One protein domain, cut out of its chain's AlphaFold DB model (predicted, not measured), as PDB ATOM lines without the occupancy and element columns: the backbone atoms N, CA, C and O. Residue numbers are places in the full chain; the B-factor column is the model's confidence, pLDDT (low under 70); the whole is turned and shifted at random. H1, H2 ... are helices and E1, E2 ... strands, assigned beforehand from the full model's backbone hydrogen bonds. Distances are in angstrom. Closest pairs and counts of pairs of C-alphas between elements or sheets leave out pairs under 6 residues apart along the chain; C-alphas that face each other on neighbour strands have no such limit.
ATOM      1  N   ILE A  62     168.212 252.487 341.327       94.62
ATOM      2  CA  ILE A  62     167.562 253.793 341.378       94.62
ATOM      3  C   ILE A  62     168.532 254.893 340.966       94.62
ATOM      4  O   ILE A  62     169.681 254.948 341.402       94.62
ATOM      5  N   GLU A  63     168.036 255.820 340.152       93.19
ATOM      6  CA  GLU A  63     168.733 257.064 339.857       93.19
ATOM      7  C   GLU A  63     168.523 258.092 340.969       93.19
ATOM      8  O   GLU A  63     167.396 258.531 341.253       93.19
ATOM      9  N   ILE A  64     169.628 258.562 341.528       91.44
ATOM     10  CA  ILE A  64     169.661 259.572 342.575       91.44
ATOM     11  C   ILE A  64     170.661 260.673 342.227       91.44
ATOM     12  O   ILE A  64     171.645 260.445 341.527       91.44
ATOM     13  N   LYS A  65     170.405 261.899 342.695       88.56
ATOM     14  CA  LYS A  65     171.393 262.973 342.577       88.56
ATOM     15  C   LYS A  65     172.466 262.760 343.629       88.56
ATOM     16  O   LYS A  65     172.147 262.702 344.813       88.56
ATOM     17  N   GLU A  66     173.719 262.707 343.219       82.19
ATOM     18  CA  GLU A  66     174.864 262.759 344.111       82.19
ATOM     19  C   GLU A  66     175.415 264.183 344.147       82.19
ATOM     20  O   GLU A  66     175.683 264.814 343.124       82.19
ATOM     21  N   CYS A  67     175.531 264.705 345.360       76.12
ATOM     22  CA  CYS A  67     176.043 266.024 345.652       76.12
ATOM     23  C   CYS A  67     177.497 265.883 346.101       76.12
ATOM     24  O   CYS A  67     177.739 265.392 347.202       76.12
ATOM     25  N   PHE A  68     178.462 266.346 345.312       71.06
ATOM     26  CA  PHE A  68     179.879 266.282 345.678       71.06
ATOM     27  C   PHE A  68     180.576 267.631 345.491       71.06
ATOM     28  O   PHE A  68     180.025 268.590 344.938       71.06
ATOM     29  N   PHE A  69     181.788 267.729 346.033       59.38
ATOM     30  CA  PHE A  69     182.641 268.895 345.850       59.38
ATOM     31  C   PHE A  69     183.570 268.647 344.662       59.38
ATOM     32  O   PHE A  69     184.289 267.649 344.679       59.38
ATOM     33  N   PRO A  70     183.585 269.521 343.642       50.75
ATOM     34  CA  PRO A  70     184.525 269.386 342.543       50.75
ATOM     35  C   PRO A  70     185.939 269.659 343.069       50.75
ATOM     36  O   PRO A  70     186.332 270.807 343.248       50.75
ATOM     37  N   TYR A  71     186.704 268.604 343.332       48.75
ATOM     38  CA  TYR A  71     188.146 268.698 343.550       48.75
ATOM     39  C   TYR A  71     188.856 267.646 342.699       48.75
ATOM     40  O   TYR A  71     189.428 266.688 343.211       48.75
ATOM     41  N   HIS A  72     188.859 267.857 341.382       43.47
ATOM     42  CA  HIS A  72     190.022 267.444 340.607       43.47
ATOM     43  C   HIS A  72     191.121 268.494 340.836       43.47
ATOM     44  O   HIS A  72     190.926 269.679 340.587       43.47
ATOM     45  N   ASN A  94     180.099 276.046 345.829       56.34
ATOM     46  CA  ASN A  94     179.227 275.628 344.734       56.34
ATOM     47  C   ASN A  94     179.154 274.101 344.715       56.34
ATOM     48  O   ASN A  94     180.136 273.419 344.432       56.34
ATOM     49  N   HIS A  95     177.986 273.565 345.051       60.84
ATOM     50  CA  HIS A  95     177.730 272.138 344.957       60.84
ATOM     51  C   HIS A  95     177.510 271.749 343.499       60.84
ATOM     52  O   HIS A  95     176.663 272.340 342.829       60.84
ATOM     53  N   VAL A  96     178.252 270.747 343.037       70.81
ATOM     54  CA  VAL A  96     178.004 270.102 341.747       70.81
ATOM     55  C   VAL A  96     177.123 268.887 342.005       70.81
ATOM     56  O   VAL A  96     177.264 268.204 343.022       70.81
ATOM     57  N   PHE A  97     176.160 268.680 341.113       77.06
ATOM     58  CA  PHE A  97     175.210 267.581 341.180       77.06
ATOM     59  C   PHE A  97     175.397 266.718 339.943       77.06
ATOM     60  O   PHE A  97     175.287 267.228 338.828       77.06
ATOM     61  N   GLU A  98     175.598 265.424 340.145       84.00
ATOM     62  CA  GLU A  98     175.552 264.432 339.074       84.00
ATOM     63  C   GLU A  98     174.456 263.418 339.361       84.00
ATOM     64  O   GLU A  98     174.107 263.152 340.511       84.00
ATOM     65  N   TRP A  99     173.859 262.881 338.303       85.56
ATOM     66  CA  TRP A  99     172.953 261.751 338.435       85.56
ATOM     67  C   TRP A  99     173.771 260.470 338.495       85.56
ATOM     68  O   TRP A  99     174.651 260.259 337.664       85.56
ATOM     69  N   LYS A 100     173.453 259.616 339.463       90.56
ATOM     70  CA  LYS A 100     174.082 258.315 339.641       90.56
ATOM     71  C   LYS A 100     173.023 257.244 339.800       90.56
ATOM     72  O   LYS A 100     172.034 257.443 340.504       90.56
ATOM     73  N   THR A 101     173.264 256.106 339.171       93.25
ATOM     74  CA  THR A 101     172.471 254.894 339.357       93.25
ATOM     75  C   THR A 101     173.113 254.064 340.459       93.25
ATOM     76  O   THR A 101     174.286 253.707 340.353       93.25
ATOM     77  N   ILE A 102     172.360 253.784 341.519       95.06
ATOM     78  CA  ILE A 102     172.805 252.965 342.653       95.06
ATOM     79  C   ILE A 102     171.867 251.783 342.858       95.06
ATOM     80  O   ILE A 102     170.712 251.818 342.438       95.06
ATOM     81  N   SER A 103     172.348 250.734 343.523       97.06
ATOM     82  CA  SER A 103     171.490 249.602 343.895       97.06
ATOM     83  C   SER A 103     170.430 250.011 344.924       97.06
ATOM     84  O   SER A 103     170.651 250.896 345.754       97.06
ATOM     85  N   MET A 104     169.291 249.321 344.930       97.75
ATOM     86  CA  MET A 104     168.256 249.515 345.949       97.75
ATOM     87  C   MET A 104     168.728 249.139 347.359       97.75
ATOM     88  O   MET A 104     168.256 249.732 348.326       97.75
ATOM     89  N   MET A 105     169.702 248.231 347.492       97.88
ATOM     90  CA  MET A 105     170.366 247.945 348.770       97.88
ATOM     91  C   MET A 105     171.168 249.148 349.274       97.88
ATOM     92  O   MET A 105     171.038 249.535 350.432       97.88
ATOM     93  N   GLU A 106     171.975 249.762 348.406       97.25
ATOM     94  CA  GLU A 106     172.747 250.960 348.746       97.25
ATOM     95  C   GLU A 106     171.824 252.131 349.094       97.25
ATOM     96  O   GLU A 106     172.038 252.833 350.082       97.25
ATOM     97  N   TYR A 107     170.751 252.303 348.323       97.31
ATOM     98  CA  TYR A 107     169.726 253.291 348.619       97.31
ATOM     99  C   TYR A 107     169.042 253.024 349.969       97.31
ATOM    100  O   TYR A 107     168.881 253.949 350.765       97.31
ATOM    101  N   ALA A 108     168.691 251.773 350.273       98.06
ATOM    102  CA  ALA A 108     168.112 251.401 351.559       98.06
ATOM    103  C   ALA A 108     169.067 251.685 352.723       98.06
ATOM    104  O   ALA A 108     168.650 252.295 353.705       98.06
ATOM    105  N   GLN A 109     170.351 251.337 352.589       97.62
ATOM    106  CA  GLN A 109     171.366 251.674 353.590       97.62
ATOM    107  C   GLN A 109     171.476 253.193 353.777       97.62
ATOM    108  O   GLN A 109     171.537 253.674 354.904       97.62
ATOM    109  N   HIS A 110     171.425 253.970 352.692       95.81
ATOM    110  CA  HIS A 110     171.455 255.429 352.773       95.81
ATOM    111  C   HIS A 110     170.254 256.011 353.543       95.81
ATOM    112  O   HIS A 110     170.419 256.922 354.358       95.81
ATOM    113  N   ILE A 111     169.044 255.491 353.310       97.12
ATOM    114  CA  ILE A 111     167.847 255.890 354.066       97.12
ATOM    115  C   ILE A 111     167.965 255.459 355.535       97.12
ATOM    116  O   ILE A 111     167.693 256.258 356.433       97.12
ATOM    117  N   LEU A 112     168.433 254.237 355.793       97.31
ATOM    118  CA  LEU A 112     168.661 253.716 357.138       97.31
ATOM    119  C   LEU A 112     169.659 254.577 357.926       97.31
ATOM    120  O   LEU A 112     169.424 254.877 359.096       97.31
ATOM    121  N   ASP A 113     170.740 255.023 357.287       95.25
ATOM    122  CA  ASP A 113     171.733 255.912 357.891       95.25
ATOM    123  C   ASP A 113     171.122 257.263 358.270       95.25
ATOM    124  O   ASP A 113     171.385 257.779 359.357       95.25
ATOM    125  N   LYS A 114     170.285 257.843 357.401       94.75
ATOM    126  CA  LYS A 114     169.577 259.104 357.683       94.75
ATOM    127  C   LYS A 114     168.681 258.982 358.911       94.75
ATOM    128  O   LYS A 114     168.750 259.831 359.802       94.75
ATOM    129  N   ILE A 115     167.895 257.909 358.983       95.75
ATOM    130  CA  ILE A 115     167.012 257.631 360.122       95.75
ATOM    131  C   ILE A 115     167.840 257.420 361.391       95.75
ATOM    132  O   ILE A 115     167.611 258.089 362.395       95.75
ATOM    133  N   ASN A 116     168.867 256.570 361.346       94.62
ATOM    134  CA  ASN A 116     169.719 256.302 362.505       94.62
ATOM    135  C   ASN A 116     170.436 257.554 363.017       94.62
ATOM    136  O   ASN A 116     170.559 257.745 364.229       94.62
ATOM    137  N   ARG A 117     170.887 258.444 362.126       92.94
ATOM    138  CA  ARG A 117     171.461 259.740 362.521       92.94
ATOM    139  C   ARG A 117     170.430 260.623 363.208       92.94
ATOM    140  O   ARG A 117     170.752 261.226 364.233       92.94
ATOM    141  N   TYR A 118     169.208 260.693 362.681       93.88
ATOM    142  CA  TYR A 118     168.114 261.402 363.337       93.88
ATOM    143  C   TYR A 118     167.850 260.833 364.738       93.88
ATOM    144  O   TYR A 118     167.830 261.591 365.709       93.88
ATOM    145  N   CYS A 119     167.749 259.508 364.868       92.31
ATOM    146  CA  CYS A 119     167.546 258.837 366.150       92.31
ATOM    147  C   CYS A 119     168.711 259.059 367.123       92.31
ATOM    148  O   CYS A 119     168.500 259.255 368.314       92.31
ATOM    149  N   SER A 120     169.948 259.110 366.627       91.31
ATOM    150  CA  SER A 120     171.132 259.366 367.459       91.31
ATOM    151  C   SER A 120     171.153 260.791 368.023       91.31
ATOM    152  O   SER A 120     171.631 261.011 369.136       91.31
ATOM    153  N   LYS A 121     170.624 261.771 367.276       92.31
ATOM    154  CA  LYS A 121     170.489 263.167 367.730       92.31
ATOM    155  C   LYS A 121     169.283 263.366 368.657       92.31
ATOM    156  O   LYS A 121     169.312 264.257 369.502       92.31
ATOM    157  N   ASN A 122     168.252 262.530 368.530       90.06
ATOM    158  CA  ASN A 122     166.995 262.628 369.268       90.06
ATOM    159  C   ASN A 122     166.786 261.377 370.125       90.06
ATOM    160  O   ASN A 122     166.200 260.401 369.669       90.06
ATOM    161  N   LYS A 123     167.229 261.414 371.387       81.00
ATOM    162  CA  LYS A 123     167.215 260.243 372.289       81.00
ATOM    163  C   LYS A 123     165.830 259.606 372.482       81.00
ATOM    164  O   LYS A 123     165.747 258.407 372.705       81.00
ATOM    165  N   GLU A 124     164.764 260.390 372.338       84.69
ATOM    166  CA  GLU A 124     163.371 259.929 372.432       84.69
ATOM    167  C   GLU A 124     162.799 259.395 371.105       84.69
ATOM    168  O   GLU A 124     161.649 258.974 371.042       84.69
ATOM    169  N   ALA A 125     163.559 259.410 370.005       83.69
ATOM    170  CA  ALA A 125     163.050 258.979 368.702       83.69
ATOM    171  C   ALA A 125     162.736 257.475 368.653       83.69
ATOM    172  O   ALA A 125     161.823 257.061 367.946       83.69
ATOM    173  N   LEU A 126     163.473 256.661 369.406       82.62
ATOM    174  CA  LEU A 126     163.250 255.216 369.499       82.62
ATOM    175  C   LEU A 126     162.663 254.809 370.859       82.62
ATOM    176  O   LEU A 126     162.764 253.647 371.244       82.62
ATOM    177  N   SER A 127     162.087 255.751 371.620       79.31
ATOM    178  CA  SER A 127     161.418 255.424 372.880       79.31
ATOM    179  C   SER A 127     159.975 254.951 372.647       79.31
ATOM    180  O   SER A 127     159.303 255.329 371.683       79.31
ATOM    181  N   GLY A 128     159.495 254.072 373.531       81.81
ATOM    182  CA  GLY A 128     158.158 253.481 373.436       81.81
ATOM    183  C   GLY A 128     158.030 252.456 372.303       81.81
ATOM    184  O   GLY A 128     158.862 251.565 372.174       81.81
ATOM    185  N   SER A 129     156.958 252.559 371.510       83.75
ATOM    186  CA  SER A 129     156.639 251.633 370.411       83.75
ATOM    187  C   SER A 129     157.239 252.035 369.058       83.75
ATOM    188  O   SER A 129     156.932 251.394 368.053       83.75
ATOM    189  N   LYS A 130     158.042 253.107 369.011       91.00
ATOM    190  CA  LYS A 130     158.606 253.623 367.762       91.00
ATOM    191  C   LYS A 130     159.817 252.816 367.302       91.00
ATOM    192  O   LYS A 130     160.630 252.371 368.111       91.00
ATOM    193  N   ASN A 131     159.953 252.658 365.996       93.06
ATOM    194  CA  ASN A 131     161.014 251.911 365.335       93.06
ATOM    195  C   ASN A 131     161.452 252.615 364.033       93.06
ATOM    196  O   ASN A 131     160.958 253.690 363.695       93.06
ATOM    197  N   ILE A 132     162.409 252.033 363.307       94.56
ATOM    198  CA  ILE A 132     162.964 252.622 362.074       94.56
ATOM    199  C   ILE A 132     161.883 252.881 361.017       94.56
ATOM    200  O   ILE A 132     161.923 253.916 360.349       94.56
ATOM    201  N   LEU A 133     160.908 251.977 360.879       94.62
ATOM    202  CA  LEU A 133     159.873 252.059 359.848       94.62
ATOM    203  C   LEU A 133     158.942 253.263 360.037       94.62
ATOM    204  O   LEU A 133     158.383 253.746 359.056       94.62
ATOM    205  N   ASP A 134     158.831 253.807 361.252       94.88
ATOM    206  CA  ASP A 134     158.030 255.010 361.516       94.88
ATOM    207  C   ASP A 134     158.623 256.275 360.872       94.88
ATOM    208  O   ASP A 134     157.924 257.270 360.690       94.88
ATOM    209  N   TYR A 135     159.908 256.239 360.507       96.06
ATOM    210  CA  TYR A 135     160.651 257.389 359.988       96.06
ATOM    211  C   TYR A 135     160.987 257.292 358.503       96.06
ATOM    212  O   TYR A 135     161.488 258.259 357.930       96.06
ATOM    213  N   ILE A 136     160.714 256.154 357.855       96.12
ATOM    214  CA  ILE A 136     161.096 255.944 356.450       96.12
ATOM    215  C   ILE A 136     160.446 256.956 355.519       96.12
ATOM    216  O   ILE A 136     161.053 257.286 354.517       96.12
ATOM    217  N   ASN A 137     159.258 257.458 355.863       96.38
ATOM    218  CA  ASN A 137     158.509 258.414 355.056       96.38
ATOM    219  C   ASN A 137     158.505 259.836 355.646       96.38
ATOM    220  O   ASN A 137     157.713 260.680 355.233       96.38
ATOM    221  N   ASP A 138     159.342 260.115 356.645       96.75
ATOM    222  CA  ASP A 138     159.424 261.457 357.213       96.75
ATOM    223  C   ASP A 138     160.125 262.398 356.221       96.75
ATOM    224  O   ASP A 138     161.276 262.183 355.831       96.75
ATOM    225  N   TYR A 139     159.413 263.441 355.783       95.44
ATOM    226  CA  TYR A 139     159.898 264.356 354.752       95.44
ATOM    227  C   TYR A 139     161.221 265.025 355.141       95.44
ATOM    228  O   TYR A 139     162.144 265.086 354.320       95.44
ATOM    229  N   ASP A 140     161.337 265.497 356.382       94.50
ATOM    230  CA  ASP A 140     162.499 266.252 356.842       94.50
ATOM    231  C   ASP A 140     163.712 265.333 357.004       94.50
ATOM    232  O   ASP A 140     164.821 265.693 356.605       94.50
ATOM    233  N   ILE A 141     163.516 264.108 357.498       94.50
ATOM    234  CA  ILE A 141     164.586 263.109 357.617       94.50
ATOM    235  C   ILE A 141     165.054 262.655 356.232       94.50
ATOM    236  O   ILE A 141     166.255 262.686 355.938       94.50
ATOM    237  N   VAL A 142     164.130 262.271 355.349       94.31
ATOM    238  CA  VAL A 142     164.458 261.727 354.024       94.31
ATOM    239  C   VAL A 142     165.137 262.778 353.152       94.31
ATOM    240  O   VAL A 142     166.178 262.499 352.549       94.31
ATOM    241  N   THR A 143     164.613 264.005 353.116       92.25
ATOM    242  CA  THR A 143     165.155 265.080 352.265       92.25
ATOM    243  C   THR A 143     166.295 265.866 352.907       92.25
ATOM    244  O   THR A 143     166.940 266.659 352.217       92.25
ATOM    245  N   SER A 144     166.596 265.619 354.192       89.88
ATOM    246  CA  SER A 144     167.707 266.269 354.894       89.88
ATOM    247  C   SER A 144     169.003 266.199 354.089       89.88
ATOM    248  O   SER A 144     169.340 265.187 353.471       89.88
ATOM    249  N   ARG A 145     169.775 267.279 354.104       80.88
ATOM    250  CA  ARG A 145     171.071 267.309 353.438       80.88
ATOM    251  C   ARG A 145     172.176 267.450 354.464       80.88
ATOM    252  O   ARG A 145     172.239 268.444 355.179       80.88
ATOM    253  N   GLU A 146     173.089 266.490 354.472       68.38
ATOM    254  CA  GLU A 146     174.272 266.519 355.327       68.38
ATOM    255  C   GLU A 146     175.531 266.464 354.457       68.38
ATOM    256  O   GLU A 146     176.002 265.396 354.086       68.38
ATOM    257  N   GLY A 147     176.064 267.638 354.103       71.94
ATOM    258  CA  GLY A 147     177.319 267.758 353.358       71.94
ATOM    259  C   GLY A 147     177.255 267.237 351.915       71.94
ATOM    260  O   GLY A 147     176.367 267.621 351.138       71.94
ATOM    261  N   ALA A 148     178.259 266.434 351.554       75.12
ATOM    262  CA  ALA A 148     178.324 265.694 350.297       75.12
ATOM    263  C   ALA A 148     177.680 264.309 350.469       75.12
ATOM    264  O   ALA A 148     177.806 263.697 351.528       75.12
ATOM    265  N   GLY A 149     176.991 263.826 349.439       80.94
ATOM    266  CA  GLY A 149     176.286 262.547 349.445       80.94
ATOM    267  C   GLY A 149     175.013 262.577 348.606       80.94
ATOM    268  O   GLY A 149     174.770 263.514 347.842       80.94
ATOM    269  N   TYR A 150     174.187 261.544 348.751       88.06
ATOM    270  CA  TYR A 150     172.954 261.434 347.985       88.06
ATOM    271  C   TYR A 150     171.893 262.447 348.417       88.06
ATOM    272  O   TYR A 150     171.639 262.696 349.596       88.06
ATOM    273  N   CYS A 151     171.263 263.033 347.411       88.00
ATOM    274  CA  CYS A 151     170.240 264.049 347.514       88.00
ATOM    275  C   CYS A 151     168.914 263.412 347.068       88.00
ATOM    276  O   CYS A 151     168.616 263.288 345.876       88.00
ATOM    277  N   VAL A 152     168.139 262.953 348.057       91.44
ATOM    278  CA  VAL A 152     166.909 262.178 347.855       91.44
ATOM    279  C   VAL A 152     165.766 263.091 347.411       91.44
ATOM    280  O   VAL A 152     165.435 264.075 348.072       91.44
ATOM    281  N   SER A 153     165.122 262.751 346.293       91.75
ATOM    282  CA  SER A 153     163.858 263.373 345.890       91.75
ATOM    283  C   SER A 153     162.707 262.676 346.601       91.75
ATOM    284  O   SER A 153     162.492 261.487 346.374       91.75
ATOM    285  N   TYR A 154     161.928 263.412 347.397       93.44
ATOM    286  CA  TYR A 154     160.796 262.839 348.130       93.44
ATOM    287  C   TYR A 154     159.785 262.135 347.209       93.44
ATOM    288  O   TYR A 154     159.345 261.028 347.498       93.44
ATOM    289  N   ASN A 155     159.495 262.713 346.038       92.75
ATOM    290  CA  ASN A 155     158.588 262.110 345.055       92.75
ATOM    291  C   ASN A 155     159.111 260.776 344.502       92.75
ATOM    292  O   ASN A 155     158.330 259.855 344.283       92.75
ATOM    293  N   ARG A 156     160.427 260.659 344.265       91.81
ATOM    294  CA  ARG A 156     161.034 259.379 343.860       91.81
ATOM    295  C   ARG A 156     161.044 258.397 345.029       91.81
ATOM    296  O   ARG A 156     160.730 257.230 344.835       91.81
ATOM    297  N   HIS A 157     161.325 258.890 346.232       95.56
ATOM    298  CA  HIS A 157     161.325 258.096 347.451       95.56
ATOM    299  C   HIS A 157     159.967 257.433 347.723       95.56
ATOM    300  O   HIS A 157     159.950 256.258 348.077       95.56
ATOM    301  N   GLN A 158     158.839 258.109 347.465       94.81
ATOM    302  CA  GLN A 158     157.505 257.510 347.644       94.81
ATOM    303  C   GLN A 158     157.355 256.156 346.936       94.81
ATOM    304  O   GLN A 158     156.775 255.227 347.485       94.81
ATOM    305  N   LYS A 159     157.938 256.016 345.741       93.06
ATOM    306  CA  LYS A 159     157.870 254.775 344.953       93.06
ATOM    307  C   LYS A 159     158.683 253.626 345.557       93.06
ATOM    308  O   LYS A 159     158.455 252.474 345.221       93.06
ATOM    309  N   THR A 160     159.625 253.943 346.442       96.00
ATOM    310  CA  THR A 160     160.512 252.969 347.093       96.00
ATOM    311  C   THR A 160     159.992 252.484 348.441       96.00
ATOM    312  O   THR A 160     160.518 251.514 348.975       96.00
ATOM    313  N   ILE A 161     158.961 253.133 348.997       96.31
ATOM    314  CA  ILE A 161     158.449 252.833 350.341       96.31
ATOM    315  C   ILE A 161     158.044 251.363 350.507       96.31
ATOM    316  O   ILE A 161     158.457 250.791 351.513       96.31
ATOM    317  N   PRO A 162     157.317 250.718 349.568       96.12
ATOM    318  CA  PRO A 162     156.941 249.313 349.734       96.12
ATOM    319  C   PRO A 162     158.164 248.402 349.912       96.12
ATOM    320  O   PRO A 162     158.222 247.617 350.855       96.12
ATOM    321  N   PHE A 163     159.193 248.590 349.079       97.38
ATOM    322  CA  PHE A 163     160.458 247.864 349.201       97.38
ATOM    323  C   PHE A 163     161.163 248.168 350.527       97.38
ATOM    324  O   PHE A 163     161.579 247.248 351.223       97.38
ATOM    325  N   LEU A 164     161.272 249.445 350.913       97.62
ATOM    326  CA  LEU A 164     161.933 249.834 352.162       97.62
ATOM    327  C   LEU A 164     161.221 249.270 353.396       97.62
ATOM    328  O   LEU A 164     161.898 248.847 354.325       97.62
ATOM    329  N   LYS A 165     159.884 249.222 353.407       96.62
ATOM    330  CA  LYS A 165     159.104 248.609 354.493       96.62
ATOM    331  C   LYS A 165     159.382 247.119 354.634       96.62
ATOM    332  O   LYS A 165     159.465 246.632 355.754       96.62
ATOM    333  N   ALA A 166     159.520 246.417 353.513       96.56
ATOM    334  CA  ALA A 166     159.811 244.990 353.512       96.56
ATOM    335  C   ALA A 166     161.279 244.687 353.855       96.56
ATOM    336  O   ALA A 166     161.573 243.647 354.438       96.56
ATOM    337  N   TYR A 167     162.201 245.576 353.470       97.81
ATOM    338  CA  TYR A 167     163.639 245.311 353.492       97.81
ATOM    339  C   TYR A 167     164.386 245.904 354.689       97.81
ATOM    340  O   TYR A 167     165.386 245.336 355.130       97.81
ATOM    341  N   LEU A 168     163.945 247.048 355.220       97.44
ATOM    342  CA  LEU A 168     164.624 247.678 356.348       97.44
ATOM    343  C   LEU A 168     164.323 246.945 357.660       97.44
ATOM    344  O   LEU A 168     163.189 246.528 357.898       97.44
ATOM    345  N   PRO A 169     165.315 246.831 358.557       95.50
ATOM    346  CA  PRO A 169     165.083 246.249 359.864       95.50
ATOM    347  C   PRO A 169     164.254 247.201 360.736       95.50
ATOM    348  O   PRO A 169     164.370 248.421 360.631       95.50
ATOM    349  N   TYR A 170     163.490 246.650 361.680       92.31
ATOM    350  CA  TYR A 170     162.819 247.448 362.716       92.31
ATOM    351  C   TYR A 170     163.824 248.149 363.645       92.31
ATOM    352  O   TYR A 170     163.591 249.281 364.078       92.31
ATOM    353  N   TYR A 171     164.958 247.493 363.917       89.38
ATOM    354  CA  TYR A 171     166.059 247.999 364.739       89.38
ATOM    355  C   TYR A 171     167.409 247.613 364.126       89.38
ATOM    356  O   TYR A 171     167.566 246.500 363.634       89.38
ATOM    357  N   GLY A 172     168.405 248.498 364.211       90.25
ATOM    358  CA  GLY A 172     169.765 248.237 363.728       90.25
ATOM    359  C   GLY A 172     170.292 249.312 362.779       90.25
ATOM    360  O   GLY A 172     169.613 250.290 362.473       90.25
ATOM    361  N   GLN A 173     171.538 249.139 362.337       93.88
ATOM    362  CA  GLN A 173     172.263 250.137 361.536       93.88
ATOM    363  C   GLN A 173     172.676 249.633 360.152       93.88
ATOM    364  O   GLN A 173     173.194 250.406 359.356       93.88
ATOM    365  N   THR A 174     172.452 248.357 359.850       96.62
ATOM    366  CA  THR A 174     172.910 247.725 358.610       96.62
ATOM    367  C   THR A 174     171.786 246.943 357.958       96.62
ATOM    368  O   THR A 174     171.056 246.229 358.646       96.62
ATOM    369  N   VAL A 175     171.675 247.056 356.637       97.06
ATOM    370  CA  VAL A 175     170.760 246.237 355.832       97.06
ATOM    371  C   VAL A 175     171.308 244.822 355.624       97.06
ATOM    372  O   VAL A 175     172.519 244.597 355.677       97.06
ATOM    373  N   ASP A 176     170.421 243.858 355.382       97.25
ATOM    374  CA  ASP A 176     170.798 242.457 355.176       97.25
ATOM    375  C   ASP A 176     171.088 242.171 353.691       97.25
ATOM    376  O   ASP A 176     170.193 242.151 352.840       97.25
ATOM    377  N   MET A 177     172.361 241.938 353.363       95.81
ATOM    378  CA  MET A 177     172.788 241.619 351.997       95.81
ATOM    379  C   MET A 177     172.247 240.267 351.507       95.81
ATOM    380  O   MET A 177     171.980 240.122 350.313       95.81
ATOM    381  N   ALA A 178     172.100 239.274 352.389       96.56
ATOM    382  CA  ALA A 178     171.577 237.968 352.002       96.56
ATOM    383  C   ALA A 178     170.116 238.096 351.564       96.56
ATOM    384  O   ALA A 178     169.773 237.645 350.474       96.56
TER     385      ALA A 178
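What this domain is: This is residues 62 to 72 and 94 to 178 of the 231 residues of an uncharacterized protein of Chryseobacterium bernardetii (UniProt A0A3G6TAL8). One long helix, H1, forms the core, with the short helices H2 and H3 packed on it and H5 close by, crosswise to it; a small, strongly twisted sheet of E2, E1 and E3 sits toward its first end, and H4 only grazes that sheet. The printed part has 96 residues, with five named helices and three named strands in the order E1 E2 H1 H2 H3 E3 H4 H5. The sheet's order is E2, E1, E3, antiparallel, and the class is mixed. It is compact, with a radius of gyration of the C-alphas of 13.8 A, yet elongated, spanning 47 by 28 by 25 A.

Where its parts are: E1, residues 62 to 68, begins at C-alpha 62 (167.562, 253.793, 341.378) and is 18.1 A long. E2, residues 96 to 103, measures 21.6 A, and H1, residues 104 to 121, 25.8 A. H2 is residues 132 to 135, H3 139 to 143, E3 149 to 151 and H4 154 to 158. H5, residues 161 to 167, ends at C-alpha 167 (163.639, 245.311, 353.492).

How they stand to each other: N 64 and O 100 of E1 and E2 are 2.8 A apart, N 67 and O 149 of E1 and E3 2.9 A, both within hydrogen-bond range. H1 is on one face of the sheet, two layers, one of helix and one of strands, at a height over the sheet of 9.4 A, over none of the strands. With residues 112 to 116 alone H1 touches H2, closest at the C-alphas of Ile 115 and Tyr 135, 6.4 A. With residues 111 to 118 alone it touches H3, closest at the C-alphas of Lys 114 and Ile 141, 6.4 A. H1 and H5 are close but not clearly touching, about perpendicular at 89 degrees; their closest C-alphas, Ala 108 and Leu 164, are 6.4 A apart. H3 and H4 only just touch, with 3 pairs of C-alphas within 8 A, the closest Thr 143 and Tyr 154, 6.4 A. In H1, H3, H4 and H5 every O i to N i+4 pair is within hydrogen-bond range; H2 is too short for one.

The domain as a whole: The C-alphas farthest apart, His 72 and Gly 128, are 47.8 A apart. Residues 73 to 93 are not printed, and C-alphas 72 and 94 are 14.2 A apart across the cut. Of the links printed whole, H1 to H2 is short and the others are tight. Residues 69 to 72, 94 to 95 and 146 have pLDDT under 70.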